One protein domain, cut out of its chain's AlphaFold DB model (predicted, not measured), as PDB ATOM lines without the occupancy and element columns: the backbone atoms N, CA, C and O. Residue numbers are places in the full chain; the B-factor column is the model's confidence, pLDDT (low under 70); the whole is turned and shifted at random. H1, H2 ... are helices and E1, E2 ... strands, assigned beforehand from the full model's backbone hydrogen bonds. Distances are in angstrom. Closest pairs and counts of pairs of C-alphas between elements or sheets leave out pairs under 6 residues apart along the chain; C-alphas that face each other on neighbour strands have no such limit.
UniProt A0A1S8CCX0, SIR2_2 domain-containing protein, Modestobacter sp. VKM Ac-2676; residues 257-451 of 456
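Overview. This is residues 257 to 451 of the 456 residues of the protein "SIR2_2 domain-containing protein" of Modestobacter sp. VKM Ac-2676 (UniProt A0A1S8CCX0). A strongly twisted sheet of five strands is the core, with helices on both faces in three layers: H1, H3 and H5 on one face, H4 on the other. H2 packs beside the strands, the short H6 is on the same face as H3, and a loop, residues 420 to 441, reaches up to 29 A from the mean of the C-alphas. The printed part has 195 residues, with six named helices and five named strands in the order H1 H2 H3 E1 E2 E3 H4 E4 H5 E5 H6. The sheet is mixed, in the order E1 E2 E3 E4 E5, and the class is mixed, helices and strands. The whole is compact, with a radius of gyration of the C-alphas of 16.3 A and spans of 46 by 41 by 33 A.

Along the chain. The sheet holds E1, residues 317 to 320, E2, 325 to 329, E3, 342 to 354, 26.4 A long, E4, 381 to 390, 22.1 A, and E5, 442 to 446. E3 bends by 113 degrees at residue 351 and E4 by 92 degrees at 387. The helices are H4, 355 to 371, 24.3 A, H3, 299 to 312, 19.9 A, H5, 406 to 419, 19.9 A, H1, 258 to 271, 19.6 A, H2, 275 to 284, and H6, 447 to 450. H1 begins at C-alpha 258 (10.125, -43.788, 58.447), and H6 ends at C-alpha 450 (10.128, -44.731, 46.694).

Arrangement. E1, E2 and E3 form a meander, each strand the antiparallel neighbour of the one before, in two hairpins; N 319 and O 327 are 2.9 A apart, N 326 and O 344 2.8 A. E3 and E4 are parallel, with N 347 and O 384 at 2.8 A, and so are E4 and E5, with N 383 and O 443 at 2.8 A. E3, H4, E4 and E4, H5, E5 are strand-helix-strand units, parallel neighbours with a helix between; the first crossover is right-handed. H4 is over E3 and E4, at a height of 8.7 A. On the opposite face H5 is over E5, at 10.4 A. H3 and H1 touch at a steep tilt of 67 degrees, closest at the C-alphas of Thr 263 and Gly 309, 3.8 A. H6 touches H3, closest at the C-alphas of Ala 307 and Gly 447, 5.0 A. H2 is on the sheet but over none of its strands. In H1 to H5 every O i to N i+4 pair is within hydrogen-bond range; H6 is too short for one.

Size, cuts and confidence. The farthest C-alphas, His 257 and Asp 431, are 49.1 A apart. The printed part has no cut. The links H2 to H3, E2 to E3, E4 to H5 and H5 to E5 are long. The mean pLDDT of the printed part is 88.8; residues 332 to 339 and 422 to 438 are under 70.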
ATOM      1  N   HIS A 257       8.261 -46.455  61.976       97.25
ATOM      2  CA  HIS A 257       8.731 -46.705  60.618       97.25
ATOM      3  C   HIS A 257       8.828 -45.385  59.830       97.25
ATOM      4  O   HIS A 257       7.831 -44.658  59.784       97.25
ATOM      5  N   PRO A 258       9.956 -45.063  59.157       96.50
ATOM      6  CA  PRO A 258      10.125 -43.788  58.447       96.50
ATOM      7  C   PRO A 258       8.991 -43.468  57.464       96.50
ATOM      8  O   PRO A 258       8.394 -42.399  57.555       96.50
ATOM      9  N   GLN A 259       8.613 -44.422  56.605       96.94
ATOM     10  CA  GLN A 259       7.489 -44.273  55.667       96.94
ATOM     11  C   GLN A 259       6.170 -43.892  56.357       96.94
ATOM     12  O   GLN A 259       5.409 -43.080  55.831       96.94
ATOM     13  N   ARG A 260       5.867 -44.485  57.521       97.94
ATOM     14  CA  ARG A 260       4.624 -44.218  58.250       97.94
ATOM     15  C   ARG A 260       4.641 -42.812  58.837       97.94
ATOM     16  O   ARG A 260       3.713 -42.051  58.580       97.94
ATOM     17  N   VAL A 261       5.715 -42.463  59.548       97.56
ATOM     18  CA  VAL A 261       5.908 -41.132  60.146       97.56
ATOM     19  C   VAL A 261       5.811 -40.042  59.078       97.56
ATOM     20  O   VAL A 261       5.056 -39.082  59.240       97.56
ATOM     21  N   GLY A 262       6.506 -40.218  57.954       97.19
ATOM     22  CA  GLY A 262       6.500 -39.253  56.863       97.19
ATOM     23  C   GLY A 262       5.139 -39.144  56.174       97.19
ATOM     24  O   GLY A 262       4.660 -38.037  55.939       97.19
ATOM     25  N   THR A 263       4.452 -40.266  55.925       97.94
ATOM     26  CA  THR A 263       3.092 -40.256  55.343       97.94
ATOM     27  C   THR A 263       2.097 -39.550  56.270       97.94
ATOM     28  O   THR A 263       1.326 -38.701  55.822       97.94
ATOM     29  N   GLU A 264       2.129 -39.842  57.574       97.88
ATOM     30  CA  GLU A 264       1.296 -39.159  58.571       97.88
ATOM     31  C   GLU A 264       1.622 -37.655  58.650       97.88
ATOM     32  O   GLU A 264       0.713 -36.838  58.815       97.88
ATOM     33  N   SER A 265       2.893 -37.274  58.483       96.75
ATOM     34  CA  SER A 265       3.343 -35.878  58.416       96.75
ATOM     35  C   SER A 265       2.778 -35.146  57.193       96.75
ATOM     36  O   SER A 265       2.196 -34.070  57.343       96.75
ATOM     37  N   VAL A 266       2.846 -35.751  56.000       97.62
ATOM     38  CA  VAL A 266       2.274 -35.194  54.757       97.62
ATOM     39  C   VAL A 266       0.753 -35.049  54.866       97.62
ATOM     40  O   VAL A 266       0.206 -33.990  54.555       97.62
ATOM     41  N   ILE A 267       0.058 -36.077  55.371       98.06
ATOM     42  CA  ILE A 267      -1.395 -36.025  55.601       98.06
ATOM     43  C   ILE A 267      -1.748 -34.906  56.582       98.06
ATOM     44  O   ILE A 267      -2.708 -34.170  56.360       98.06
ATOM     45  N   ARG A 268      -0.980 -34.754  57.667       97.12
ATOM     46  CA  ARG A 268      -1.183 -33.675  58.638       97.12
ATOM     47  C   ARG A 268      -0.974 -32.311  57.989       97.12
ATOM     48  O   ARG A 268      -1.810 -31.435  58.185       97.12
ATOM     49  N   ALA A 269       0.082 -32.140  57.192       96.25
ATOM     50  CA  ALA A 269       0.343 -30.900  56.468       96.25
ATOM     51  C   ALA A 269      -0.846 -30.524  55.565       96.25
ATOM     52  O   ALA A 269      -1.363 -29.412  55.677       96.25
ATOM     53  N   LEU A 270      -1.365 -31.470  54.771       96.44
ATOM     54  CA  LEU A 270      -2.578 -31.273  53.961       96.44
ATOM     55  C   LEU A 270      -3.805 -30.958  54.831       96.44
ATOM     56  O   LEU A 270      -4.548 -30.026  54.538       96.44
ATOM     57  N   GLY A 271      -3.997 -31.695  55.927       95.56
ATOM     58  CA  GLY A 271      -5.144 -31.550  56.826       95.56
ATOM     59  C   GLY A 271      -5.184 -30.237  57.614       95.56
ATOM     60  O   GLY A 271      -6.260 -29.824  58.042       95.56
ATOM     61  N   THR A 272      -4.044 -29.561  57.793       94.62
ATOM     62  CA  THR A 272      -3.988 -28.221  58.414       94.62
ATOM     63  C   THR A 272      -4.399 -27.089  57.471       94.62
ATOM     64  O   THR A 272      -4.658 -25.978  57.935       94.62
ATOM     65  N   ARG A 273      -4.471 -27.343  56.158       94.31
ATOM     66  CA  ARG A 273      -4.970 -26.373  55.176       94.31
ATOM     67  C   ARG A 273      -6.503 -26.382  55.140       94.31
ATOM     68  O   ARG A 273      -7.165 -27.283  55.665       94.31
ATOM     69  N   ASP A 274      -7.088 -25.353  54.533       94.25
ATOM     70  CA  ASP A 274      -8.493 -25.416  54.137       94.25
ATOM     71  C   ASP A 274      -8.715 -26.456  53.026       94.25
ATOM     72  O   ASP A 274      -7.771 -26.882  52.349       94.25
ATOM     73  N   ALA A 275      -9.954 -26.927  52.891       96.19
ATOM     74  CA  ALA A 275     -10.271 -28.045  52.009       96.19
ATOM     75  C   ALA A 275     -10.046 -27.709  50.532       96.19
ATOM     76  O   ALA A 275      -9.593 -28.566  49.770       96.19
ATOM     77  N   VAL A 276     -10.316 -26.458  50.142       97.62
ATOM     78  CA  VAL A 276     -10.063 -25.961  48.787       97.62
ATOM     79  C   VAL A 276      -8.574 -26.035  48.476       97.62
ATOM     80  O   VAL A 276      -8.196 -26.614  47.459       97.62
ATOM     81  N   ARG A 277      -7.711 -25.511  49.352       97.19
ATOM     82  CA  ARG A 277      -6.253 -25.563  49.167       97.19
ATOM     83  C   ARG A 277      -5.736 -26.991  49.128       97.19
ATOM     84  O   ARG A 277      -4.929 -27.303  48.257       97.19
ATOM     85  N   ALA A 278      -6.204 -27.855  50.027       97.69
ATOM     86  CA  ALA A 278      -5.799 -29.258  50.040       97.69
ATOM     87  C   ALA A 278      -6.164 -29.960  48.722       97.69
ATOM     88  O   ALA A 278      -5.323 -30.630  48.127       97.69
ATOM     89  N   LEU A 279      -7.386 -29.768  48.221       98.44
ATOM     90  CA  LEU A 279      -7.813 -30.394  46.974       98.44
ATOM     91  C   LEU A 279      -7.140 -29.781  45.741       98.44
ATOM     92  O   LEU A 279      -6.686 -30.524  44.875       98.44
ATOM     93  N   ARG A 280      -6.990 -28.452  45.675       98.06
ATOM     94  CA  ARG A 280      -6.201 -27.803  44.615       98.06
ATOM     95  C   ARG A 280      -4.774 -28.316  44.599       98.06
ATOM     96  O   ARG A 280      -4.230 -28.508  43.523       98.06
ATOM     97  N   TRP A 281      -4.185 -28.576  45.763       98.19
ATOM     98  CA  TRP A 281      -2.859 -29.169  45.843       98.19
ATOM     99  C   TRP A 281      -2.811 -30.555  45.195       98.19
ATOM    100  O   TRP A 281      -1.958 -30.788  44.343       98.19
ATOM    101  N   LEU A 282      -3.766 -31.433  45.514       98.38
ATOM    102  CA  LEU A 282      -3.857 -32.770  44.910       98.38
ATOM    103  C   LEU A 282      -4.098 -32.709  43.391       98.38
ATOM    104  O   LEU A 282      -3.485 -33.465  42.635       98.38
ATOM    105  N   ARG A 283      -4.965 -31.799  42.930       97.94
ATOM    106  CA  ARG A 283      -5.236 -31.604  41.496       97.94
ATOM    107  C   ARG A 283      -4.029 -31.021  40.771       97.94
ATOM    108  O   ARG A 283      -3.635 -31.542  39.735       97.94
ATOM    109  N   GLY A 284      -3.376 -30.021  41.362       97.38
ATOM    110  CA  GLY A 284      -2.135 -29.436  40.861       97.38
ATOM    111  C   GLY A 284      -0.994 -30.446  40.795       97.38
ATOM    112  O   GLY A 284      -0.214 -30.405  39.855       97.38
ATOM    113  N   ALA A 285      -0.942 -31.417  41.709       97.88
ATOM    114  CA  ALA A 285       0.004 -32.528  41.641       97.88
ATOM    115  C   ALA A 285      -0.284 -33.513  40.492       97.88
ATOM    116  O   ALA A 285       0.535 -34.379  40.225       97.88
ATOM    117  N   THR A 286      -1.428 -33.419  39.808       97.94
ATOM    118  CA  THR A 286      -1.854 -34.377  38.778       97.94
ATOM    119  C   THR A 286      -1.697 -33.793  37.373       97.94
ATOM    120  O   THR A 286      -2.046 -32.644  37.094       97.94
ATOM    121  N   TRP A 287      -1.129 -34.571  36.451       96.50
ATOM    122  CA  TRP A 287      -0.901 -34.135  35.078       96.50
ATOM    123  C   TRP A 287      -2.153 -34.286  34.215       96.50
ATOM    124  O   TRP A 287      -2.727 -35.372  34.139       96.50
ATOM    125  N   LYS A 288      -2.524 -33.203  33.513       94.31
ATOM    126  CA  LYS A 288      -3.617 -33.161  32.523       94.31
ATOM    127  C   LYS A 288      -4.970 -33.637  33.056       94.31
ATOM    128  O   LYS A 288      -5.776 -34.142  32.278       94.31
ATOM    129  N   VAL A 289      -5.218 -33.437  34.348       94.75
ATOM    130  CA  VAL A 289      -6.536 -33.682  34.926       94.75
ATOM    131  C   VAL A 289      -7.570 -32.766  34.263       94.75
ATOM    132  O   VAL A 289      -7.291 -31.596  33.983       94.75
ATOM    133  N   ARG A 290      -8.733 -33.329  33.941       94.38
ATOM    134  CA  ARG A 290      -9.858 -32.617  33.321       94.38
ATOM    135  C   ARG A 290     -11.028 -32.465  34.297       94.38
ATOM    136  O   ARG A 290     -11.154 -33.259  35.235       94.38
ATOM    137  N   PRO A 291     -11.956 -31.525  34.041       94.69
ATOM    138  CA  PRO A 291     -13.225 -31.485  34.756       94.69
ATOM    139  C   PRO A 291     -13.958 -32.831  34.681       94.69
ATOM    140  O   PRO A 291     -14.190 -33.376  33.603       94.69
ATOM    141  N   GLY A 292     -14.346 -33.357  35.837       95.38
ATOM    142  CA  GLY A 292     -14.984 -34.661  35.990       95.38
ATOM    143  C   GLY A 292     -14.033 -35.819  36.286       95.38
ATOM    144  O   GLY A 292     -14.500 -36.903  36.636       95.38
ATOM    145  N   GLU A 293     -12.718 -35.618  36.184       95.50
ATOM    146  CA  GLU A 293     -11.725 -36.617  36.574       95.50
ATOM    147  C   GLU A 293     -11.381 -36.451  38.060       95.50
ATOM    148  O   GLU A 293     -10.801 -35.449  38.493       95.50
ATOM    149  N   GLY A 294     -11.765 -37.444  38.865       96.75
ATOM    150  CA  GLY A 294     -11.552 -37.424  40.309       96.75
ATOM    151  C   GLY A 294     -10.117 -37.779  40.699       96.75
ATOM    152  O   GLY A 294      -9.665 -38.897  40.437       96.75
ATOM    153  N   VAL A 295      -9.418 -36.879  41.400       97.81
ATOM    154  CA  VAL A 295      -8.072 -37.169  41.930       97.81
ATOM    155  C   VAL A 295      -8.127 -37.749  43.337       97.81
ATOM    156  O   VAL A 295      -7.238 -38.509  43.714       97.81
ATOM    157  N   VAL A 296      -9.176 -37.460  44.114       98.00
ATOM    158  CA  VAL A 296      -9.292 -37.938  45.506       98.00
ATOM    159  C   VAL A 296      -9.477 -39.454  45.580       98.00
ATOM    160  O   VAL A 296      -9.006 -40.095  46.515       98.00
ATOM    161  N   ASN A 297     -10.145 -40.055  44.597       95.88
ATOM    162  CA  ASN A 297     -10.349 -41.506  44.554       95.88
ATOM    163  C   ASN A 297      -9.304 -42.239  43.694       95.88
ATOM    164  O   ASN A 297      -9.429 -43.443  43.487       95.88
ATOM    165  N   SER A 298      -8.290 -41.533  43.184       96.56
ATOM    166  CA  SER A 298      -7.256 -42.120  42.333       96.56
ATOM    167  C   SER A 298      -6.180 -42.826  43.163       96.56
ATOM    168  O   SER A 298      -5.569 -42.232  44.054       96.56
ATOM    169  N   ALA A 299      -5.890 -44.085  42.824       96.50
ATOM    170  CA  ALA A 299      -4.801 -44.851  43.434       96.50
ATOM    171  C   ALA A 299      -3.423 -44.202  43.200       96.50
ATOM    172  O   ALA A 299      -2.528 -44.311  44.041       96.50
ATOM    173  N   ILE A 300      -3.261 -43.484  42.085       96.81
ATOM    174  CA  ILE A 300      -2.019 -42.779  41.750       96.81
ATOM    175  C   ILE A 300      -1.812 -41.600  42.702       96.81
ATOM    176  O   ILE A 300      -0.702 -41.406  43.182       96.81
ATOM    177  N   THR A 301      -2.876 -40.886  43.078       97.75
ATOM    178  CA  THR A 301      -2.801 -39.836  44.106       97.75
ATOM    179  C   THR A 301      -2.378 -40.413  45.454       97.75
ATOM    180  O   THR A 301      -1.480 -39.869  46.094       97.75
ATOM    181  N   THR A 302      -2.965 -41.540  45.877       98.19
ATOM    182  CA  THR A 302      -2.538 -42.237  47.104       98.19
ATOM    183  C   THR A 302      -1.057 -42.612  47.037       98.19
ATOM    184  O   THR A 302      -0.324 -42.372  47.993       98.19
ATOM    185  N   THR A 303      -0.597 -43.140  45.903       97.56
ATOM    186  CA  THR A 303       0.814 -43.501  45.695       97.56
ATOM    187  C   THR A 303       1.722 -42.270  45.724       97.56
ATOM    188  O   THR A 303       2.779 -42.316  46.345       97.56
ATOM    189  N   GLY A 304       1.281 -41.136  45.169       97.81
ATOM    190  CA  GLY A 304       1.970 -39.846  45.260       97.81
ATOM    191  C   GLY A 304       2.181 -39.387  46.701       97.81
ATOM    192  O   GLY A 304       3.293 -39.026  47.086       97.81
ATOM    193  N   LEU A 305       1.140 -39.483  47.534       98.25
ATOM    194  CA  LEU A 305       1.240 -39.159  48.960       98.25
ATOM    195  C   LEU A 305       2.191 -40.104  49.706       98.25
ATOM    196  O   LEU A 305       2.932 -39.656  50.579       98.25
ATOM    197  N   LEU A 306       2.203 -41.394  49.357       98.19
ATOM    198  CA  LEU A 306       3.151 -42.358  49.916       98.19
ATOM    199  C   LEU A 306       4.586 -42.052  49.469       98.19
ATOM    200  O   LEU A 306       5.484 -42.068  50.303       98.19
ATOM    201  N   ALA A 307       4.823 -41.718  48.203       97.88
ATOM    202  CA  ALA A 307       6.153 -41.357  47.716       97.88
ATOM    203  C   ALA A 307       6.711 -40.131  48.460       97.88
ATOM    204  O   ALA A 307       7.845 -40.159  48.935       97.88
ATOM    205  N   LEU A 308       5.893 -39.093  48.667       97.88
ATOM    206  CA  LEU A 308       6.271 -37.955  49.512       97.88
ATOM    207  C   LEU A 308       6.508 -38.364  50.965       97.88
ATOM    208  O   LEU A 308       7.462 -37.903  51.584       97.88
ATOM    209  N   GLY A 309       5.672 -39.249  51.510       97.81
ATOM    210  CA  GLY A 309       5.869 -39.803  52.845       97.81
ATOM    211  C   GLY A 309       7.195 -40.558  52.994       97.81
ATOM    212  O   GLY A 309       7.832 -40.457  54.040       97.81
ATOM    213  N   ALA A 310       7.647 -41.256  51.949       97.56
ATOM    214  CA  ALA A 310       8.946 -41.926  51.912       97.56
ATOM    215  C   ALA A 310      10.088 -40.906  52.010       97.56
ATOM    216  O   ALA A 310      10.963 -41.028  52.867       97.56
ATOM    217  N   LEU A 311      10.016 -39.850  51.189       96.94
ATOM    218  CA  LEU A 311      11.014 -38.780  51.166       96.94
ATOM    219  C   LEU A 311      11.083 -38.017  52.484       96.94
ATOM    220  O   LEU A 311      12.183 -37.708  52.942       96.94
ATOM    221  N   ALA A 312       9.923 -37.732  53.088       96.44
ATOM    222  CA  ALA A 312       9.848 -37.112  54.407       96.44
ATOM    223  C   ALA A 312      10.595 -37.957  55.451       96.44
ATOM    224  O   ALA A 312      11.375 -37.438  56.253       96.44
ATOM    225  N   GLY A 313      10.341 -39.269  55.451       94.75
ATOM    226  CA  GLY A 313      10.859 -40.167  56.472       94.75
ATOM    227  C   GLY A 313      10.552 -39.640  57.880       94.75
ATOM    228  O   GLY A 313       9.430 -39.227  58.174       94.75
ATOM    229  N   LYS A 314      11.562 -39.638  58.755       92.69
ATOM    230  CA  LYS A 314      11.469 -39.044  60.103       92.69
ATOM    231  C   LYS A 314      12.061 -37.643  60.207       92.69
ATOM    232  O   LYS A 314      11.736 -36.909  61.137       92.69
ATOM    233  N   ASP A 315      12.947 -37.309  59.279       94.00
ATOM    234  CA  ASP A 315      13.896 -36.208  59.433       94.00
ATOM    235  C   ASP A 315      13.493 -34.965  58.640       94.00
ATOM    236  O   ASP A 315      14.112 -33.913  58.794       94.00
ATOM    237  N   TRP A 316      12.444 -35.066  57.820       94.69
ATOM    238  CA  TRP A 316      11.964 -33.985  56.974       94.69
ATOM    239  C   TRP A 316      10.476 -33.700  57.193       94.69
ATOM    240  O   TRP A 316       9.651 -34.587  57.419       94.69
ATOM    241  N   THR A 317      10.124 -32.422  57.097       93.75
ATOM    242  CA  THR A 317       8.746 -31.932  57.071       93.75
ATOM    243  C   THR A 317       8.478 -31.216  55.758       93.75
ATOM    244  O   THR A 317       9.386 -30.662  55.141       93.75
ATOM    245  N   PHE A 318       7.214 -31.225  55.337       94.38
ATOM    246  CA  PHE A 318       6.764 -30.546  54.131       94.38
ATOM    247  C   PHE A 318       5.849 -29.374  54.483       94.38
ATOM    248  O   PHE A 318       4.840 -29.551  55.166       94.38
ATOM    249  N   ASP A 319       6.182 -28.191  53.973       93.69
ATOM    250  CA  ASP A 319       5.288 -27.036  53.925       93.69
ATOM    251  C   ASP A 319       4.681 -26.936  52.523       93.69
ATOM    252  O   ASP A 319       5.370 -26.653  51.546       93.69
ATOM    253  N   LEU A 320       3.388 -27.232  52.406       92.38
ATOM    254  CA  LEU A 320       2.689 -27.278  51.121       92.38
ATOM    255  C   LEU A 320       2.403 -25.859  50.642       92.38
ATOM    256  O   LEU A 320       1.698 -25.126  51.337       92.38
ATOM    257  N   GLN A 321       2.926 -25.479  49.483       90.56
ATOM    258  CA  GLN A 321       2.861 -24.106  48.991       90.56
ATOM    259  C   GLN A 321       1.713 -23.939  47.990       90.56
ATOM    260  O   GLN A 321       0.541 -23.977  48.368       90.56
ATOM    261  N   THR A 322       2.043 -23.742  46.717       93.19
ATOM    262  CA  THR A 322       1.091 -23.652  45.613       93.19
ATOM    263  C   THR A 322       0.658 -25.048  45.146       93.19
ATOM    264  O   THR A 322       1.194 -26.060  45.614       93.19
ATOM    265  N   PRO A 323      -0.369 -25.154  44.280       96.25
ATOM    266  CA  PRO A 323      -0.874 -26.441  43.821       96.25
ATOM    267  C   PRO A 323       0.224 -27.390  43.305       96.25
ATOM    268  O   PRO A 323       0.911 -27.068  42.344       96.25
ATOM    269  N   GLY A 324       0.381 -28.560  43.934       96.25
ATOM    270  CA  GLY A 324       1.376 -29.577  43.561       96.25
ATOM    271  C   GLY A 324       2.802 -29.360  44.088       96.25
ATOM    272  O   GLY A 324       3.652 -30.234  43.900       96.25
ATOM    273  N   TRP A 325       3.061 -28.244  44.780       96.94
ATOM    274  CA  TRP A 325       4.380 -27.856  45.288       96.94
ATOM    275  C   TRP A 325       4.481 -27.960  46.806       96.94
ATOM    276  O   TRP A 325       3.558 -27.611  47.547       96.94
ATOM    277  N   ALA A 326       5.629 -28.406  47.293       96.12
ATOM    278  CA  ALA A 326       5.943 -28.476  48.708       96.12
ATOM    279  C   ALA A 326       7.388 -28.049  48.949       96.12
ATOM    280  O   ALA A 326       8.268 -28.321  48.141       96.12
ATOM    281  N   LYS A 327       7.649 -27.433  50.095       95.00
ATOM    282  CA  LYS A 327       9.000 -27.132  50.553       95.00
ATOM    283  C   LYS A 327       9.404 -28.119  51.636       95.00
ATOM    284  O   LYS A 327       8.748 -28.189  52.675       95.00
ATOM    285  N   ALA A 328      10.464 -28.879  51.390       94.50
ATOM    286  CA  ALA A 328      11.035 -29.807  52.353       94.50
ATOM    287  C   ALA A 328      12.033 -29.079  53.267       94.50
ATOM    288  O   ALA A 328      12.903 -28.348  52.783       94.50
ATOM    289  N   ALA A 329      11.932 -29.287  54.580       92.38
ATOM    290  CA  ALA A 329      12.880 -28.758  55.564       92.38
ATOM    291  C   ALA A 329      13.158 -29.760  56.696       92.38
ATOM    292  O   ALA A 329      12.301 -30.575  57.038       92.38
ATOM    293  N   ARG A 330      14.340 -29.669  57.319       90.00
ATOM    294  CA  ARG A 330      14.685 -30.462  58.510       90.00
ATOM    295  C   ARG A 330      14.210 -29.765  59.799       90.00
ATOM    296  O   ARG A 330      14.494 -28.579  59.972       90.00
ATOM    297  N   PRO A 331      13.559 -30.465  60.751       76.81
ATOM    298  CA  PRO A 331      13.070 -29.874  62.002       76.81
ATOM    299  C   PRO A 331      14.158 -29.318  62.929       76.81
ATOM    300  O   PRO A 331      13.884 -28.432  63.736       76.81
ATOM    301  N   SER A 332      15.378 -29.865  62.865       68.31
ATOM    302  CA  SER A 332      16.466 -29.577  63.811       68.31
ATOM    303  C   SER A 332      17.174 -28.239  63.579       68.31
ATOM    304  O   SER A 332      18.053 -27.878  64.362       68.31
ATOM    305  N   LEU A 333      16.810 -27.498  62.532       58.12
ATOM    306  CA  LEU A 333      17.341 -26.165  62.259       58.12
ATOM    307  C   LEU A 333      16.358 -25.116  62.823       58.12
ATOM    308  O   LEU A 333      15.170 -25.152  62.488       58.12
ATOM    309  N   PRO A 334      16.793 -24.231  63.743       49.94
ATOM    310  CA  PRO A 334      15.914 -23.353  64.519       49.94
ATOM    311  C   PRO A 334      15.219 -22.328  63.623       49.94
ATOM    312  O   PRO A 334      15.755 -21.251  63.408       49.94
ATOM    313  N   ARG A 335      14.009 -22.681  63.158       47.47
ATOM    314  CA  ARG A 335      13.308 -22.091  62.007       47.47
ATOM    315  C   ARG A 335      14.243 -22.033  60.800       47.47
ATOM    316  O   ARG A 335      15.190 -21.253  60.835       47.47
ATOM    317  N   PRO A 336      13.974 -22.759  59.705       46.31
ATOM    318  CA  PRO A 336      14.682 -22.440  58.481       46.31
ATOM    319  C   PRO A 336      14.477 -20.936  58.269       46.31
ATOM    320  O   PRO A 336      13.338 -20.459  58.176       46.31
ATOM    321  N   SER A 337      15.573 -20.169  58.215       48.72
ATOM    322  CA  SER A 337      15.534 -18.990  57.363       48.72
ATOM    323  C   SER A 337      14.930 -19.497  56.054       48.72
ATOM    324  O   SER A 337      15.132 -20.655  55.672       48.72
ATOM    325  N   SER A 338      14.134 -18.695  55.363       52.88
ATOM    326  CA  SER A 338      13.517 -19.100  54.093       52.88
ATOM    327  C   SER A 338      14.517 -19.641  53.044       52.88
ATOM    328  O   SER A 338      14.092 -20.044  51.964       52.88
ATOM    329  N   GLU A 339      15.811 -19.675  53.368       59.22
ATOM    330  CA  GLU A 339      16.975 -20.053  52.597       59.22
ATOM    331  C   GLU A 339      17.248 -21.575  52.522       59.22
ATOM    332  O   GLU A 339      17.488 -22.047  51.413       59.22
ATOM    333  N   GLU A 340      17.097 -22.369  53.594       73.56
ATOM    334  CA  GLU A 340      17.648 -23.752  53.694       73.56
ATOM    335  C   GLU A 340      16.688 -24.923  53.346       73.56
ATOM    336  O   GLU A 340      16.849 -26.038  53.838       73.56
ATOM    337  N   GLY A 341      15.662 -24.701  52.517       86.44
ATOM    338  CA  GLY A 341      14.735 -25.767  52.089       86.44
ATOM    339  C   GLY A 341      14.936 -26.220  50.642       86.44
ATOM    340  O   GLY A 341      15.375 -25.419  49.815       86.44
ATOM    341  N   VAL A 342      14.544 -27.463  50.345       92.69
ATOM    342  CA  VAL A 342      14.486 -28.024  48.981       92.69
ATOM    343  C   VAL A 342      13.058 -27.919  48.460       92.69
ATOM    344  O   VAL A 342      12.114 -28.292  49.161       92.69
ATOM    345  N   ASP A 343      12.894 -27.407  47.245       95.81
ATOM    346  CA  ASP A 343      11.587 -27.327  46.602       95.81
ATOM    347  C   ASP A 343      11.256 -28.684  45.961       95.81
ATOM    348  O   ASP A 343      12.078 -29.293  45.273       95.81
ATOM    349  N   VAL A 344      10.053 -29.190  46.219       97.44
ATOM    350  CA  VAL A 344       9.601 -30.515  45.792       97.44
ATOM    351  C   VAL A 344       8.285 -30.388  45.044       97.44
ATOM    352  O   VAL A 344       7.305 -29.864  45.573       97.44
ATOM    353  N   MET A 345       8.245 -30.907  43.822       98.12
ATOM    354  CA  MET A 345       7.023 -31.009  43.030       98.12
ATOM    355  C   MET A 345       6.568 -32.457  42.965       98.12
ATOM    356  O   MET A 345       7.365 -33.347  42.677       98.12
ATOM    357  N   THR A 346       5.275 -32.696  43.160       98.19
ATOM    358  CA  THR A 346       4.674 -34.004  42.865       98.19
ATOM    359  C   THR A 346       4.020 -33.970  41.492       98.19
ATOM    360  O   THR A 346       3.273 -33.041  41.190       98.19
ATOM    361  N   LEU A 347       4.289 -34.983  40.668       98.25
ATOM    362  CA  LEU A 347       3.717 -35.141  39.336       98.25
ATOM    363  C   LEU A 347       3.125 -36.550  39.174       98.25
ATOM    364  O   LEU A 347       3.790 -37.498  38.761       98.25
ATOM    365  N   CYS A 348       1.847 -36.672  39.508       98.31
ATOM    366  CA  CYS A 348       1.017 -37.849  39.304       98.31
ATOM    367  C   CYS A 348       0.588 -37.946  37.833       98.31
ATOM    368  O   CYS A 348      -0.026 -37.022  37.297       98.31
ATOM    369  N   VAL A 349       0.861 -39.079  37.190       97.75
ATOM    370  CA  VAL A 349       0.605 -39.336  35.766       97.75
ATOM    371  C   VAL A 349      -0.500 -40.393  35.632       97.75
ATOM    372  O   VAL A 349      -0.208 -41.593  35.589       97.75
ATOM    373  N   PRO A 350      -1.788 -39.981  35.616       93.94
ATOM    374  CA  PRO A 350      -2.917 -40.912  35.645       93.94
ATOM    375  C   PRO A 350      -3.047 -41.743  34.367       93.94
ATOM    376  O   PRO A 350      -3.360 -42.935  34.410       93.94
ATOM    377  N   HIS A 351      -2.772 -41.120  33.225       92.56
ATOM    378  CA  HIS A 351      -2.840 -41.741  31.912       92.56
ATOM    379  C   HIS A 351      -1.425 -42.021  31.423       92.56
ATOM    380  O   HIS A 351      -0.574 -41.141  31.519       92.56
ATOM    381  N   GLY A 352      -1.192 -43.230  30.907       89.94
ATOM    382  CA  GLY A 352       0.112 -43.658  30.403       89.94
ATOM    383  C   GLY A 352       0.811 -42.581  29.573       89.94
ATOM    384  O   GLY A 352       0.221 -42.066  28.620       89.94
ATOM    385  N   ALA A 353       2.051 -42.247  29.922       93.44
ATOM    386  CA  ALA A 353       2.843 -41.260  29.200       93.44
ATOM    387  C   ALA A 353       4.293 -41.711  29.027       93.44
ATOM    388  O   ALA A 353       4.838 -42.451  29.841       93.44
ATOM    389  N   ASP A 354       4.919 -41.250  27.950       96.31
ATOM    390  CA  ASP A 354       6.347 -41.440  27.725       96.31
ATOM    391  C   ASP A 354       7.172 -40.628  28.740       96.31
ATOM    392  O   ASP A 354       6.830 -39.485  29.060       96.31
ATOM    393  N   GLY A 355       8.269 -41.207  29.231       96.00
ATOM    394  CA  GLY A 355       9.138 -40.598  30.234       96.00
ATOM    395  C   GLY A 355       9.696 -39.237  29.821       96.00
ATOM    396  O   GLY A 355       9.703 -38.316  30.637       96.00
ATOM    397  N   ALA A 356      10.044 -39.037  28.545       95.50
ATOM    398  CA  ALA A 356      10.519 -37.742  28.063       95.50
ATOM    399  C   ALA A 356       9.395 -36.696  28.002       95.50
ATOM    400  O   ALA A 356       9.639 -35.503  28.202       95.50
ATOM    401  N   ALA A 357       8.154 -37.111  27.732       95.94
ATOM    402  CA  ALA A 357       7.000 -36.218  27.800       95.94
ATOM    403  C   ALA A 357       6.705 -35.793  29.249       95.94
ATOM    404  O   ALA A 357       6.438 -34.617  29.493       95.94
ATOM    405  N   THR A 358       6.813 -36.727  30.196       96.88
ATOM    406  CA  THR A 358       6.652 -36.463  31.630       96.88
ATOM    407  C   THR A 358       7.748 -35.544  32.172       96.88
ATOM    408  O   THR A 358       7.447 -34.574  32.864       96.88
ATOM    409  N   ALA A 359       9.010 -35.785  31.810       96.94
ATOM    410  CA  ALA A 359      10.123 -34.927  32.211       96.94
ATOM    411  C   ALA A 359       9.967 -33.501  31.665       96.94
ATOM    412  O   ALA A 359      10.130 -32.521  32.390       96.94
ATOM    413  N   ARG A 360       9.551 -33.366  30.398       96.44
ATOM    414  CA  ARG A 360       9.253 -32.063  29.788       96.44
ATOM    415  C   ARG A 360       8.156 -31.310  30.536       96.44
ATOM    416  O   ARG A 360       8.305 -30.114  30.756       96.44
ATOM    417  N   GLU A 361       7.072 -31.983  30.919       96.94
ATOM    418  CA  GLU A 361       6.030 -31.375  31.756       96.94
ATOM    419  C   GLU A 361       6.606 -30.892  33.089       96.94
ATOM    420  O   GLU A 361       6.327 -29.769  33.504       96.94
ATOM    421  N   GLY A 362       7.430 -31.716  33.742       96.75
ATOM    422  CA  GLY A 362       8.067 -31.337  34.996       96.75
ATOM    423  C   GLY A 362       8.892 -30.056  34.857       96.75
ATOM    424  O   GLY A 362       8.699 -29.107  35.613       96.75
ATOM    425  N   HIS A 363       9.729 -29.980  33.822       96.50
ATOM    426  CA  HIS A 363      10.493 -28.774  33.491       96.50
ATOM    427  C   HIS A 363       9.616 -27.556  33.217       96.50
ATOM    428  O   HIS A 363       9.912 -26.466  33.706       96.50
ATOM    429  N   LEU A 364       8.526 -27.722  32.462       95.50
ATOM    430  CA  LEU A 364       7.595 -26.629  32.174       95.50
ATOM    431  C   LEU A 364       6.993 -26.054  33.461       95.50
ATOM    432  O   LEU A 364       6.979 -24.836  33.628       95.50
ATOM    433  N   ARG A 365       6.573 -26.914  34.396       96.06
ATOM    434  CA  ARG A 365       6.027 -26.483  35.690       96.06
ATOM    435  C   ARG A 365       7.075 -25.825  36.579       96.06
ATOM    436  O   ARG A 365       6.764 -24.838  37.236       96.06
ATOM    437  N   VAL A 366       8.316 -26.319  36.582       95.56
ATOM    438  CA  VAL A 366       9.433 -25.662  37.286       95.56
ATOM    439  C   VAL A 366       9.676 -24.264  36.716       95.56
ATOM    440  O   VAL A 366       9.804 -23.296  37.466       95.56
ATOM    441  N   ALA A 367       9.719 -24.135  35.389       93.19
ATOM    442  CA  ALA A 367       9.913 -22.851  34.725       93.19
ATOM    443  C   ALA A 367       8.761 -21.874  35.021       93.19
ATOM    444  O   ALA A 367       9.003 -20.691  35.261       93.19
ATOM    445  N   GLU A 368       7.520 -22.362  35.047       92.56
ATOM    446  CA  GLU A 368       6.346 -21.581  35.440       92.56
ATOM    447  C   GLU A 368       6.404 -21.154  36.913       92.56
ATOM    448  O   GLU A 368       6.252 -19.969  37.203       92.56
ATOM    449  N   GLY A 369       6.718 -22.071  37.833       92.75
ATOM    450  CA  GLY A 369       6.873 -21.766  39.258       92.75
ATOM    451  C   GLY A 369       7.961 -20.720  39.522       92.75
ATOM    452  O   GLY A 369       7.770 -19.810  40.328       92.75
ATOM    453  N   ARG A 370       9.077 -20.769  38.782       92.38
ATOM    454  CA  ARG A 370      10.119 -19.726  38.824       92.38
ATOM    455  C   ARG A 370       9.615 -18.387  38.284       92.38
ATOM    456  O   ARG A 370       9.886 -17.351  38.883       92.38
ATOM    457  N   ARG A 371       8.867 -18.389  37.174       90.94
ATOM    458  CA  ARG A 371       8.304 -17.170  36.561       90.94
ATOM    459  C   ARG A 371       7.286 -16.477  37.465       90.94
ATOM    460  O   ARG A 371       7.247 -15.250  37.500       90.94
ATOM    461  N   ASN A 372       6.488 -17.257  38.186       89.50
ATOM    462  CA  ASN A 372       5.456 -16.754  39.089       89.50
ATOM    463  C   ASN A 372       6.007 -16.371  40.475       89.50
ATOM    464  O   ASN A 372       5.242 -15.911  41.317       89.50
ATOM    465  N   TYR A 373       7.322 -16.508  40.696       84.94
ATOM    466  CA  TYR A 373       7.999 -16.293  41.982       84.94
ATOM    467  C   TYR A 373       7.544 -17.239  43.105       84.94
ATOM    468  O   TYR A 373       7.802 -16.969  44.279       84.94
ATOM    469  N   ASP A 374       6.921 -18.364  42.751       87.25
ATOM    470  CA  ASP A 374       6.611 -19.446  43.692       87.25
ATOM    471  C   ASP A 374       7.889 -20.203  44.074       87.25
ATOM    472  O   ASP A 374       8.051 -20.644  45.211       87.25
ATOM    473  N   LEU A 375       8.826 -20.304  43.126       89.44
ATOM    474  CA  LEU A 375      10.143 -20.901  43.313       89.44
ATOM    475  C   LEU A 375      11.219 -19.833  43.315       89.44
ATOM    476  O   LEU A 375      11.208 -18.889  42.519       89.44
ATOM    477  N   ARG A 376      12.206 -20.016  44.188       84.38
ATOM    478  CA  ARG A 376      13.339 -19.099  44.260       84.38
ATOM    479  C   ARG A 376      14.258 -19.310  43.049       84.38
ATOM    480  O   ARG A 376      14.532 -20.448  42.669       84.38
ATOM    481  N   PRO A 377      14.784 -18.233  42.442       84.31
ATOM    482  CA  PRO A 377      15.826 -18.367  41.434       84.31
ATOM    483  C   PRO A 377      17.027 -19.132  42.001       84.31
ATOM    484  O   PRO A 377      17.472 -18.858  43.115       84.31
ATOM    485  N   GLY A 378      17.539 -20.098  41.240       84.38
ATOM    486  CA  GLY A 378      18.710 -20.881  41.633       84.38
ATOM    487  C   GLY A 378      18.493 -22.003  42.638       84.38
ATOM    488  O   GLY A 378      19.472 -22.669  42.959       84.38
ATOM    489  N   THR A 379      17.267 -22.262  43.108       88.81
ATOM    490  CA  THR A 379      17.024 -23.451  43.935       88.81
ATOM    491  C   THR A 379      16.908 -24.709  43.094       88.81
ATOM    492  O   THR A 379      16.288 -24.723  42.021       88.81
ATOM    493  N   ASP A 380      17.530 -25.762  43.615       92.06
ATOM    494  CA  ASP A 380      17.363 -27.118  43.129       92.06
ATOM    495  C   ASP A 380      15.945 -27.606  43.431       92.06
ATOM    496  O   ASP A 380      15.389 -27.339  44.504       92.06
ATOM    497  N   VAL A 381      15.366 -28.324  42.471       96.00
ATOM    498  CA  VAL A 381      14.008 -28.857  42.552       96.00
ATOM    499  C   VAL A 381      14.033 -30.368  42.400       96.00
ATOM    500  O   VAL A 381      14.586 -30.893  41.435       96.00
ATOM    501  N   VAL A 382      13.364 -31.069  43.315       97.75
ATOM    502  CA  VAL A 382      13.109 -32.508  43.198       97.75
ATOM    503  C   VAL A 382      11.695 -32.725  42.664       97.75
ATOM    504  O   VAL A 382      10.708 -32.348  43.293       97.75
ATOM    505  N   VAL A 383      11.584 -33.360  41.503       98.31
ATOM    506  CA  VAL A 383      10.317 -33.732  40.874       98.31
ATOM    507  C   VAL A 383      10.041 -35.207  41.129       98.31
ATOM    508  O   VAL A 383      10.710 -36.088  40.592       98.31
ATOM    509  N   VAL A 384       9.025 -35.481  41.940       98.38
ATOM    510  CA  VAL A 384       8.577 -36.834  42.280       98.38
ATOM    511  C   VAL A 384       7.502 -37.255  41.292       98.38
ATOM    512  O   VAL A 384       6.373 -36.765  41.342       98.38
ATOM    513  N   VAL A 385       7.848 -38.166  40.391       98.25
ATOM    514  CA  VAL A 385       6.955 -38.646  39.334       98.25
ATOM    515  C   VAL A 385       6.332 -39.973  39.743       98.25
ATOM    516  O   VAL A 385       7.055 -40.908  40.068       98.25
ATOM    517  N   VAL A 386       5.004 -40.076  39.708       97.44
ATOM    518  CA  VAL A 386       4.272 -41.284  40.131       97.44
ATOM    519  C   VAL A 386       3.243 -41.689  39.086       97.44
ATOM    520  O   VAL A 386       2.504 -40.838  38.594       97.44
ATOM    521  N   GLY A 387       3.135 -42.986  38.792       95.00
ATOM    522  CA  GLY A 387       2.073 -43.542  37.958       95.00
ATOM    523  C   GLY A 387       2.582 -44.175  36.668       95.00
ATOM    524  O   GLY A 387       3.673 -44.729  36.590       95.00
ATOM    525  N   ASN A 388       1.758 -44.136  35.623       91.38
ATOM    526  CA  ASN A 388       2.002 -44.913  34.408       91.38
ATOM    527  C   ASN A 388       3.004 -44.210  33.479       91.38
ATOM    528  O   ASN A 388       2.624 -43.642  32.457       91.38
ATOM    529  N   VAL A 389       4.291 -44.243  33.821       94.25
ATOM    530  CA  VAL A 389       5.356 -43.694  32.973       94.25
ATOM    531  C   VAL A 389       6.093 -44.816  32.244       94.25
ATOM    532  O   VAL A 389       6.572 -45.772  32.850       94.25
ATOM    533  N   HIS A 390       6.176 -44.707  30.921       93.69
ATOM    534  CA  HIS A 390       6.887 -45.648  30.063       93.69
ATOM    535  C   HIS A 390       8.258 -45.086  29.680       93.69
ATOM    536  O   HIS A 390       8.345 -44.008  29.100       93.69
ATOM    537  N   GLY A 391       9.325 -45.841  29.946       93.31
ATOM    538  CA  GLY A 391      10.698 -45.415  29.654       93.31
ATOM    539  C   GLY A 391      11.324 -44.567  30.764       93.31
ATOM    540  O   GLY A 391      10.732 -44.383  31.825       93.31
ATOM    541  N   ALA A 392      12.548 -44.098  30.523       93.12
ATOM    542  CA  ALA A 392      13.309 -43.283  31.470       93.12
ATOM    543  C   ALA A 392      12.851 -41.814  31.454       93.12
ATOM    544  O   ALA A 392      12.450 -41.299  30.407       93.12
ATOM    545  N   LEU A 393      12.988 -41.122  32.587       93.62
ATOM    546  CA  LEU A 393      12.725 -39.680  32.730       93.62
ATOM    547  C   LEU A 393      13.876 -38.813  32.182       93.62
ATOM    548  O   LEU A 393      13.820 -37.589  32.239       93.62
ATOM    549  N   GLY A 394      14.905 -39.437  31.604       92.69
ATOM    550  CA  GLY A 394      16.043 -38.771  30.973       92.69
ATOM    551  C   GLY A 394      17.315 -38.836  31.816       92.69
ATOM    552  O   GLY A 394      17.412 -39.602  32.769       92.69
ATOM    553  N   VAL A 395      18.318 -38.038  31.441       90.06
ATOM    554  CA  VAL A 395      19.638 -38.005  32.111       90.06
ATOM    555  C   VAL A 395      19.615 -37.347  33.491       90.06
ATOM    556  O   VAL A 395      20.620 -37.382  34.192       90.06
ATOM    557  N   GLU A 396      18.490 -36.744  33.864       91.06
ATOM    558  CA  GLU A 396      18.233 -36.103  35.159       91.06
ATOM    559  C   GLU A 396      17.445 -37.021  36.106       91.06
ATOM    560  O   GLU A 396      17.138 -36.637  37.235       91.06
ATOM    561  N   GLU A 397      17.088 -38.230  35.653       96.19
ATOM    562  CA  GLU A 397      16.510 -39.247  36.524       96.19
ATOM    563  C   GLU A 397      17.567 -39.702  37.532       96.19
ATOM    564  O   GLU A 397      18.641 -40.165  37.143       96.19
ATOM    565  N   VAL A 398      17.254 -39.564  38.819       96.75
ATOM    566  CA  VAL A 398      18.112 -39.970  39.929       96.75
ATOM    567  C   VAL A 398      17.682 -41.364  40.389       96.75
ATOM    568  O   VAL A 398      16.603 -41.517  40.977       96.75
ATOM    569  N   PRO A 399      18.489 -42.412  40.136       95.56
ATOM    570  CA  PRO A 399      18.148 -43.766  40.537       95.56
ATOM    571  C   PRO A 399      18.307 -43.913  42.051       95.56
ATOM    572  O   PRO A 399      19.413 -43.832  42.585       95.56
ATOM    573  N   VAL A 400      17.202 -44.179  42.747       96.06
ATOM    574  CA  VAL A 400      17.190 -44.348  44.205       96.06
ATOM    575  C   VAL A 400      16.579 -45.684  44.622       96.06
ATOM    576  O   VAL A 400      15.686 -46.199  43.943       96.06
ATOM    577  N   PRO A 401      17.063 -46.286  45.726       95.12
ATOM    578  CA  PRO A 401      16.487 -47.516  46.245       95.12
ATOM    579  C   PRO A 401      15.082 -47.277  46.808       95.12
ATOM    580  O   PRO A 401      14.668 -46.153  47.094       95.12
ATOM    581  N   ARG A 402      14.352 -48.373  47.022       95.00
ATOM    582  CA  ARG A 402      13.054 -48.321  47.694       95.00
ATOM    583  C   ARG A 402      13.188 -47.838  49.135       95.00
ATOM    584  O   ARG A 402      14.117 -48.249  49.824       95.00
ATOM    585  N   GLY A 403      12.252 -46.991  49.565       92.88
ATOM    586  CA  GLY A 403      12.260 -46.369  50.889       92.88
ATOM    587  C   GLY A 403      13.305 -45.260  51.046       92.88
ATOM    588  O   GLY A 403      13.613 -44.880  52.173       92.88
ATOM    589  N   ALA A 404      13.887 -44.758  49.948       95.94
ATOM    590  CA  ALA A 404      14.871 -43.684  50.019       95.94
ATOM    591  C   ALA A 404      14.279 -42.411  50.647       95.94
ATOM    592  O   ALA A 404      13.196 -41.959  50.274       95.94
ATOM    593  N   SER A 405      15.029 -41.826  51.582       96.06
ATOM    594  CA  SER A 405      14.742 -40.514  52.157       96.06
ATOM    595  C   SER A 405      15.212 -39.392  51.229       96.06
ATOM    596  O   SER A 405      15.976 -39.620  50.287       96.06
ATOM    597  N   MET A 406      14.806 -38.156  51.534       96.38
ATOM    598  CA  MET A 406      15.295 -36.970  50.827       96.38
ATOM    599  C   MET A 406      16.831 -36.870  50.824       96.38
ATOM    600  O   MET A 406      17.407 -36.523  49.802       96.38
ATOM    601  N   ASP A 407      17.508 -37.238  51.916       95.12
ATOM    602  CA  ASP A 407      18.978 -37.190  51.994       95.12
ATOM    603  C   ASP A 407      19.632 -38.097  50.950       95.12
ATOM    604  O   ASP A 407      20.529 -37.674  50.228       95.12
ATOM    605  N   ILE A 408      19.118 -39.322  50.808       95.75
ATOM    606  CA  ILE A 408      19.615 -40.292  49.828       95.75
ATOM    607  C   ILE A 408      19.392 -39.780  48.401       95.75
ATOM    608  O   ILE A 408      20.256 -39.960  47.545       95.75
ATOM    609  N   VAL A 409      18.246 -39.139  48.141       96.06
ATOM    610  CA  VAL A 409      17.957 -38.521  46.838       96.06
ATOM    611  C   VAL A 409      18.951 -37.404  46.529       96.06
ATOM    612  O   VAL A 409      19.501 -37.376  45.430       96.06
ATOM    613  N   LEU A 410      19.202 -36.502  47.480       95.00
ATOM    614  CA  LEU A 410      20.106 -35.365  47.289       95.00
ATOM    615  C   LEU A 410      21.563 -35.816  47.115       95.00
ATOM    616  O   LEU A 410      22.242 -35.334  46.211       95.00
ATOM    617  N   ASP A 411      22.020 -36.785  47.910       94.62
ATOM    618  CA  ASP A 411      23.365 -37.357  47.786       94.62
ATOM    619  C   ASP A 411      23.556 -38.043  46.421       94.62
ATOM    620  O   ASP A 411      24.595 -37.891  45.772       94.62
ATOM    621  N   ALA A 412      22.540 -38.778  45.949       95.00
ATOM    622  CA  ALA A 412      22.564 -39.423  44.638       95.00
ATOM    623  C   ALA A 412      22.564 -38.399  43.491       95.00
ATOM    624  O   ALA A 412      23.322 -38.557  42.530       95.00
ATOM    625  N   ALA A 413      21.776 -37.328  43.613       93.44
ATOM    626  CA  ALA A 413      21.752 -36.225  42.659       93.44
ATOM    627  C   ALA A 413      23.119 -35.519  42.567       93.44
ATOM    628  O   ALA A 413      23.637 -35.294  41.470       93.44
ATOM    629  N   GLU A 414      23.761 -35.245  43.708       92.62
ATOM    630  CA  GLU A 414      25.095 -34.640  43.745       92.62
ATOM    631  C   GLU A 414      26.158 -35.569  43.127       92.62
ATOM    632  O   GLU A 414      27.030 -35.123  42.374       92.62
ATOM    633  N   ALA A 415      26.086 -36.874  43.407       92.06
ATOM    634  CA  ALA A 415      26.987 -37.863  42.820       92.06
ATOM    635  C   ALA A 415      26.833 -37.952  41.292       92.06
ATOM    636  O   ALA A 415      27.834 -38.031  40.576       92.06
ATOM    637  N   GLN A 416      25.599 -37.892  40.788       91.25
ATOM    638  CA  GLN A 416      25.293 -37.887  39.358       91.25
ATOM    639  C   GLN A 416      25.877 -36.656  38.660       91.25
ATOM    640  O   GLN A 416      26.531 -36.805  37.628       91.25
ATOM    641  N   LEU A 417      25.752 -35.468  39.263       87.50
ATOM    642  CA  LEU A 417      26.374 -34.242  38.752       87.50
ATOM    643  C   LEU A 417      27.903 -34.332  38.700       87.50
ATOM    644  O   LEU A 417      28.508 -33.945  37.704       87.50
ATOM    645  N   LYS A 418      28.539 -34.877  39.747       88.44
ATOM    646  CA  LYS A 418      30.002 -35.074  39.787       88.44
ATOM    647  C   LYS A 418      30.494 -36.084  38.745       88.44
ATOM    648  O   LYS A 418      31.654 -36.020  38.344       88.44
ATOM    649  N   GLY A 419      29.642 -37.025  38.338       85.19
ATOM    650  CA  GLY A 419      29.953 -38.056  37.349       85.19
ATOM    651  C   GLY A 419      29.752 -37.634  35.890       85.19
ATOM    652  O   GLY A 419      30.220 -38.338  34.994       85.19
ATOM    653  N   MET A 420      29.072 -36.513  35.626       77.12
ATOM    654  CA  MET A 420      28.857 -36.027  34.263       77.12
ATOM    655  C   MET A 420      30.150 -35.424  33.681       77.12
ATOM    656  O   MET A 420      30.779 -34.589  34.335       77.12
ATOM    657  N   PRO A 421      30.569 -35.809  32.455       72.50
ATOM    658  CA  PRO A 421      31.706 -35.187  31.781       72.50
ATOM    659  C   PRO A 421      31.507 -33.671  31.689       72.50
ATOM    660  O   PRO A 421      30.486 -33.216  31.169       72.50
ATOM    661  N   THR A 422      32.489 -32.894  32.147       60.31
ATOM    662  CA  THR A 422      32.454 -31.419  32.124       60.31
ATOM    663  C   THR A 422      32.183 -30.847  30.732       60.31
ATOM    664  O   THR A 422      31.608 -29.773  30.617       60.31
ATOM    665  N   ASP A 423      32.518 -31.594  29.677       53.44
ATOM    666  CA  ASP A 423      32.391 -31.175  28.277       53.44
ATOM    667  C   ASP A 423      30.955 -31.283  27.717       53.44
ATOM    668  O   ASP A 423      30.687 -30.798  26.618       53.44
ATOM    669  N   LEU A 424      30.018 -31.911  28.445       55.03
ATOM    670  CA  LEU A 424      28.585 -31.954  28.094       55.03
ATOM    671  C   LEU A 424      27.769 -30.854  28.789       55.03
ATOM    672  O   LEU A 424      26.664 -30.536  28.350       55.03
ATOM    673  N   MET A 425      28.326 -30.246  29.837       52.34
ATOM    674  CA  MET A 425      27.781 -29.067  30.506       52.34
ATOM    675  C   MET A 425      28.274 -27.833  29.750       52.34
ATOM    676  O   MET A 425      29.140 -27.105  30.228       52.34
ATOM    677  N   GLY A 426      27.783 -27.632  28.523       52.59
ATOM    678  CA  GLY A 426      28.070 -26.401  27.790       52.59
ATOM    679  C   GLY A 426      27.709 -25.210  28.674       52.59
ATOM    680  O   GLY A 426      26.576 -25.130  29.146       52.59
ATOM    681  N   GLU A 427      28.669 -24.320  28.943       48.06
ATOM    682  CA  GLU A 427      28.383 -23.069  29.642       48.06
ATOM    683  C   GLU A 427      27.284 -22.350  28.855       48.06
ATOM    684  O   GLU A 427      27.506 -21.901  27.726       48.06
ATOM    685  N   ALA A 428      26.073 -22.306  29.416       48.72
ATOM    686  CA  ALA A 428      24.978 -21.565  28.818       48.72
ATOM    687  C   ALA A 428      25.455 -20.110  28.666       48.72
ATOM    688  O   ALA A 428      25.891 -19.520  29.663       48.72
ATOM    689  N   PRO A 429      25.440 -19.534  27.447       48.38
ATOM    690  CA  PRO A 429      25.899 -18.173  27.241       48.38
ATOM    691  C   PRO A 429      25.156 -17.245  28.210       48.38
ATOM    692  O   PRO A 429      23.924 -17.293  28.247       48.38
ATOM    693  N   PRO A 430      25.863 -16.395  28.974       47.00
ATOM    694  CA  PRO A 430      25.259 -15.558  30.014       47.00
ATOM    695  C   PRO A 430      24.185 -14.585  29.489       47.00
ATOM    696  O   PRO A 430      23.414 -14.047  30.281       47.00
ATOM    697  N   ASP A 431      24.101 -14.415  28.165       41.88
ATOM    698  CA  ASP A 431      23.184 -13.512  27.464       41.88
ATOM    699  C   ASP A 431      21.989 -14.219  26.794       41.88
ATOM    700  O   ASP A 431      21.243 -13.585  26.039       41.88
ATOM    701  N   HIS A 432      21.751 -15.514  27.048       47.19
ATOM    702  CA  HIS A 432      20.468 -16.112  26.673       47.19
ATOM    703  C   HIS A 432      19.379 -15.496  27.567       47.19
ATOM    704  O   HIS A 432      19.132 -15.939  28.681       47.19
ATOM    705  N   LEU A 433      18.724 -14.445  27.061       46.47
ATOM    706  CA  LEU A 433      17.648 -13.660  27.693       46.47
ATOM    707  C   LEU A 433      16.465 -14.491  28.236       46.47
ATOM    708  O   LEU A 433      15.581 -13.941  28.887       46.47
ATOM    709  N   ILE A 434      16.441 -15.795  27.958       54.34
ATOM    710  CA  ILE A 434      15.441 -16.756  28.428       54.34
ATOM    711  C   ILE A 434      15.910 -17.493  29.704       54.34
ATOM    712  O   ILE A 434      15.064 -17.845  30.520       54.34
ATOM    713  N   ASP A 435      17.221 -17.629  29.947       46.16
ATOM    714  CA  ASP A 435      17.791 -18.536  30.963       46.16
ATOM    715  C   ASP A 435      18.581 -17.811  32.078       46.16
ATOM    716  O   ASP A 435      19.496 -18.378  32.673       46.16
ATOM    717  N   GLY A 436      18.261 -16.539  32.359       43.97
ATOM    718  CA  GLY A 436      18.994 -15.691  33.312       43.97
ATOM    719  C   GLY A 436      19.301 -16.330  34.684       43.97
ATOM    720  O   GLY A 436      18.562 -17.179  35.160       43.97
ATOM    721  N   VAL A 437      20.393 -15.867  35.322       49.81
ATOM    722  CA  VAL A 437      20.880 -16.167  36.696       49.81
ATOM    723  C   VAL A 437      20.706 -17.630  37.134       49.81
ATOM    724  O   VAL A 437      19.655 -17.980  37.652       49.81
ATOM    725  N   ARG A 438      21.775 -18.444  36.997       60.56
ATOM    726  CA  ARG A 438      21.920 -19.837  37.494       60.56
ATOM    727  C   ARG A 438      20.576 -20.502  37.789       60.56
ATOM    728  O   ARG A 438      20.141 -20.531  38.935       60.56
ATOM    729  N   THR A 439      19.914 -21.025  36.768       70.44
ATOM    730  CA  THR A 439      18.731 -21.863  36.958       70.44
ATOM    731  C   THR A 439      19.155 -23.074  37.790       70.44
ATOM    732  O   THR A 439      19.995 -23.848  37.336       70.44
ATOM    733  N   GLY A 440      18.654 -23.214  39.022       83.50
ATOM    734  CA  GLY A 440      18.961 -24.381  39.859       83.50
ATOM    735  C   GLY A 440      18.611 -25.681  39.132       83.50
ATOM    736  O   GLY A 440      17.839 -25.665  38.162       83.50
ATOM    737  N   GLN A 441      19.177 -26.797  39.571       91.81
ATOM    738  CA  GLN A 441      19.015 -28.073  38.881       91.81
ATOM    739  C   GLN A 441      17.612 -28.649  39.092       91.81
ATOM    740  O   GLN A 441      16.933 -28.342  40.074       91.81
ATOM    741  N   VAL A 442      17.162 -29.476  38.151       95.56
ATOM    742  CA  VAL A 442      15.904 -30.221  38.260       95.56
ATOM    743  C   VAL A 442      16.245 -31.699  38.267       95.56
ATOM    744  O   VAL A 442      16.850 -32.202  37.324       95.56
ATOM    745  N   TYR A 443      15.856 -32.389  39.330       97.25
ATOM    746  CA  TYR A 443      16.096 -33.817  39.497       97.25
ATOM    747  C   TYR A 443      14.776 -34.565  39.432       97.25
ATOM    748  O   TYR A 443      13.818 -34.191  40.108       97.25
ATOM    749  N   PHE A 444      14.725 -35.643  38.661       97.88
ATOM    750  CA  PHE A 444      13.538 -36.484  38.565       97.88
ATOM    751  C   PHE A 444      13.716 -37.747  39.392       97.88
ATOM    752  O   PHE A 444      14.726 -38.433  39.284       97.88
ATOM    753  N   VAL A 445      12.712 -38.086  40.196       97.56
ATOM    754  CA  VAL A 445      12.700 -39.309  40.997       97.56
ATOM    755  C   VAL A 445      11.443 -40.098  40.681       97.56
ATOM    756  O   VAL A 445      10.330 -39.576  40.763       97.56
ATOM    757  N   ASN A 446      11.614 -41.377  40.351       96.81
ATOM    758  CA  ASN A 446      10.499 -42.298  40.182       96.81
ATOM    759  C   ASN A 446       9.904 -42.662  41.555       96.81
ATOM    760  O   ASN A 446      10.459 -43.465  42.307       96.81
ATOM    761  N   GLY A 447       8.755 -42.075  41.881       95.69
ATOM    762  CA  GLY A 447       8.085 -42.261  43.160       95.69
ATOM    763  C   GLY A 447       7.420 -43.626  43.348       95.69
ATOM    764  O   GLY A 447       7.229 -44.030  44.495       95.69
ATOM    765  N   ASP A 448       7.178 -44.397  42.281       93.88
ATOM    766  CA  ASP A 448       6.737 -45.800  42.405       93.88
ATOM    767  C   ASP A 448       7.841 -46.699  42.985       93.88
ATOM    768  O   ASP A 448       7.570 -47.763  43.557       93.88
ATOM    769  N   SER A 449       9.099 -46.268  42.858       92.25
ATOM    770  CA  SER A 449      10.234 -46.915  43.511       92.25
ATOM    771  C   SER A 449      10.365 -46.501  44.973       92.25
ATOM    772  O   SER A 449      10.801 -47.327  45.767       92.25
ATOM    773  N   LEU A 450       9.960 -45.281  45.345       92.94
ATOM    774  CA  LEU A 450      10.128 -44.731  46.694       92.94
ATOM    775  C   LEU A 450       9.238 -45.415  47.735       92.94
ATOM    776  O   LEU A 450       9.729 -45.801  48.794       92.94
ATOM    777  N   ALA A 451       7.947 -45.575  47.444       90.44
ATOM    778  CA  ALA A 451       6.995 -46.094  48.419       90.44
ATOM    779  C   ALA A 451       7.221 -47.592  48.711       90.44
ATOM    780  O   ALA A 451       7.212 -48.442  47.817       90.44
TER     781      ALA A 451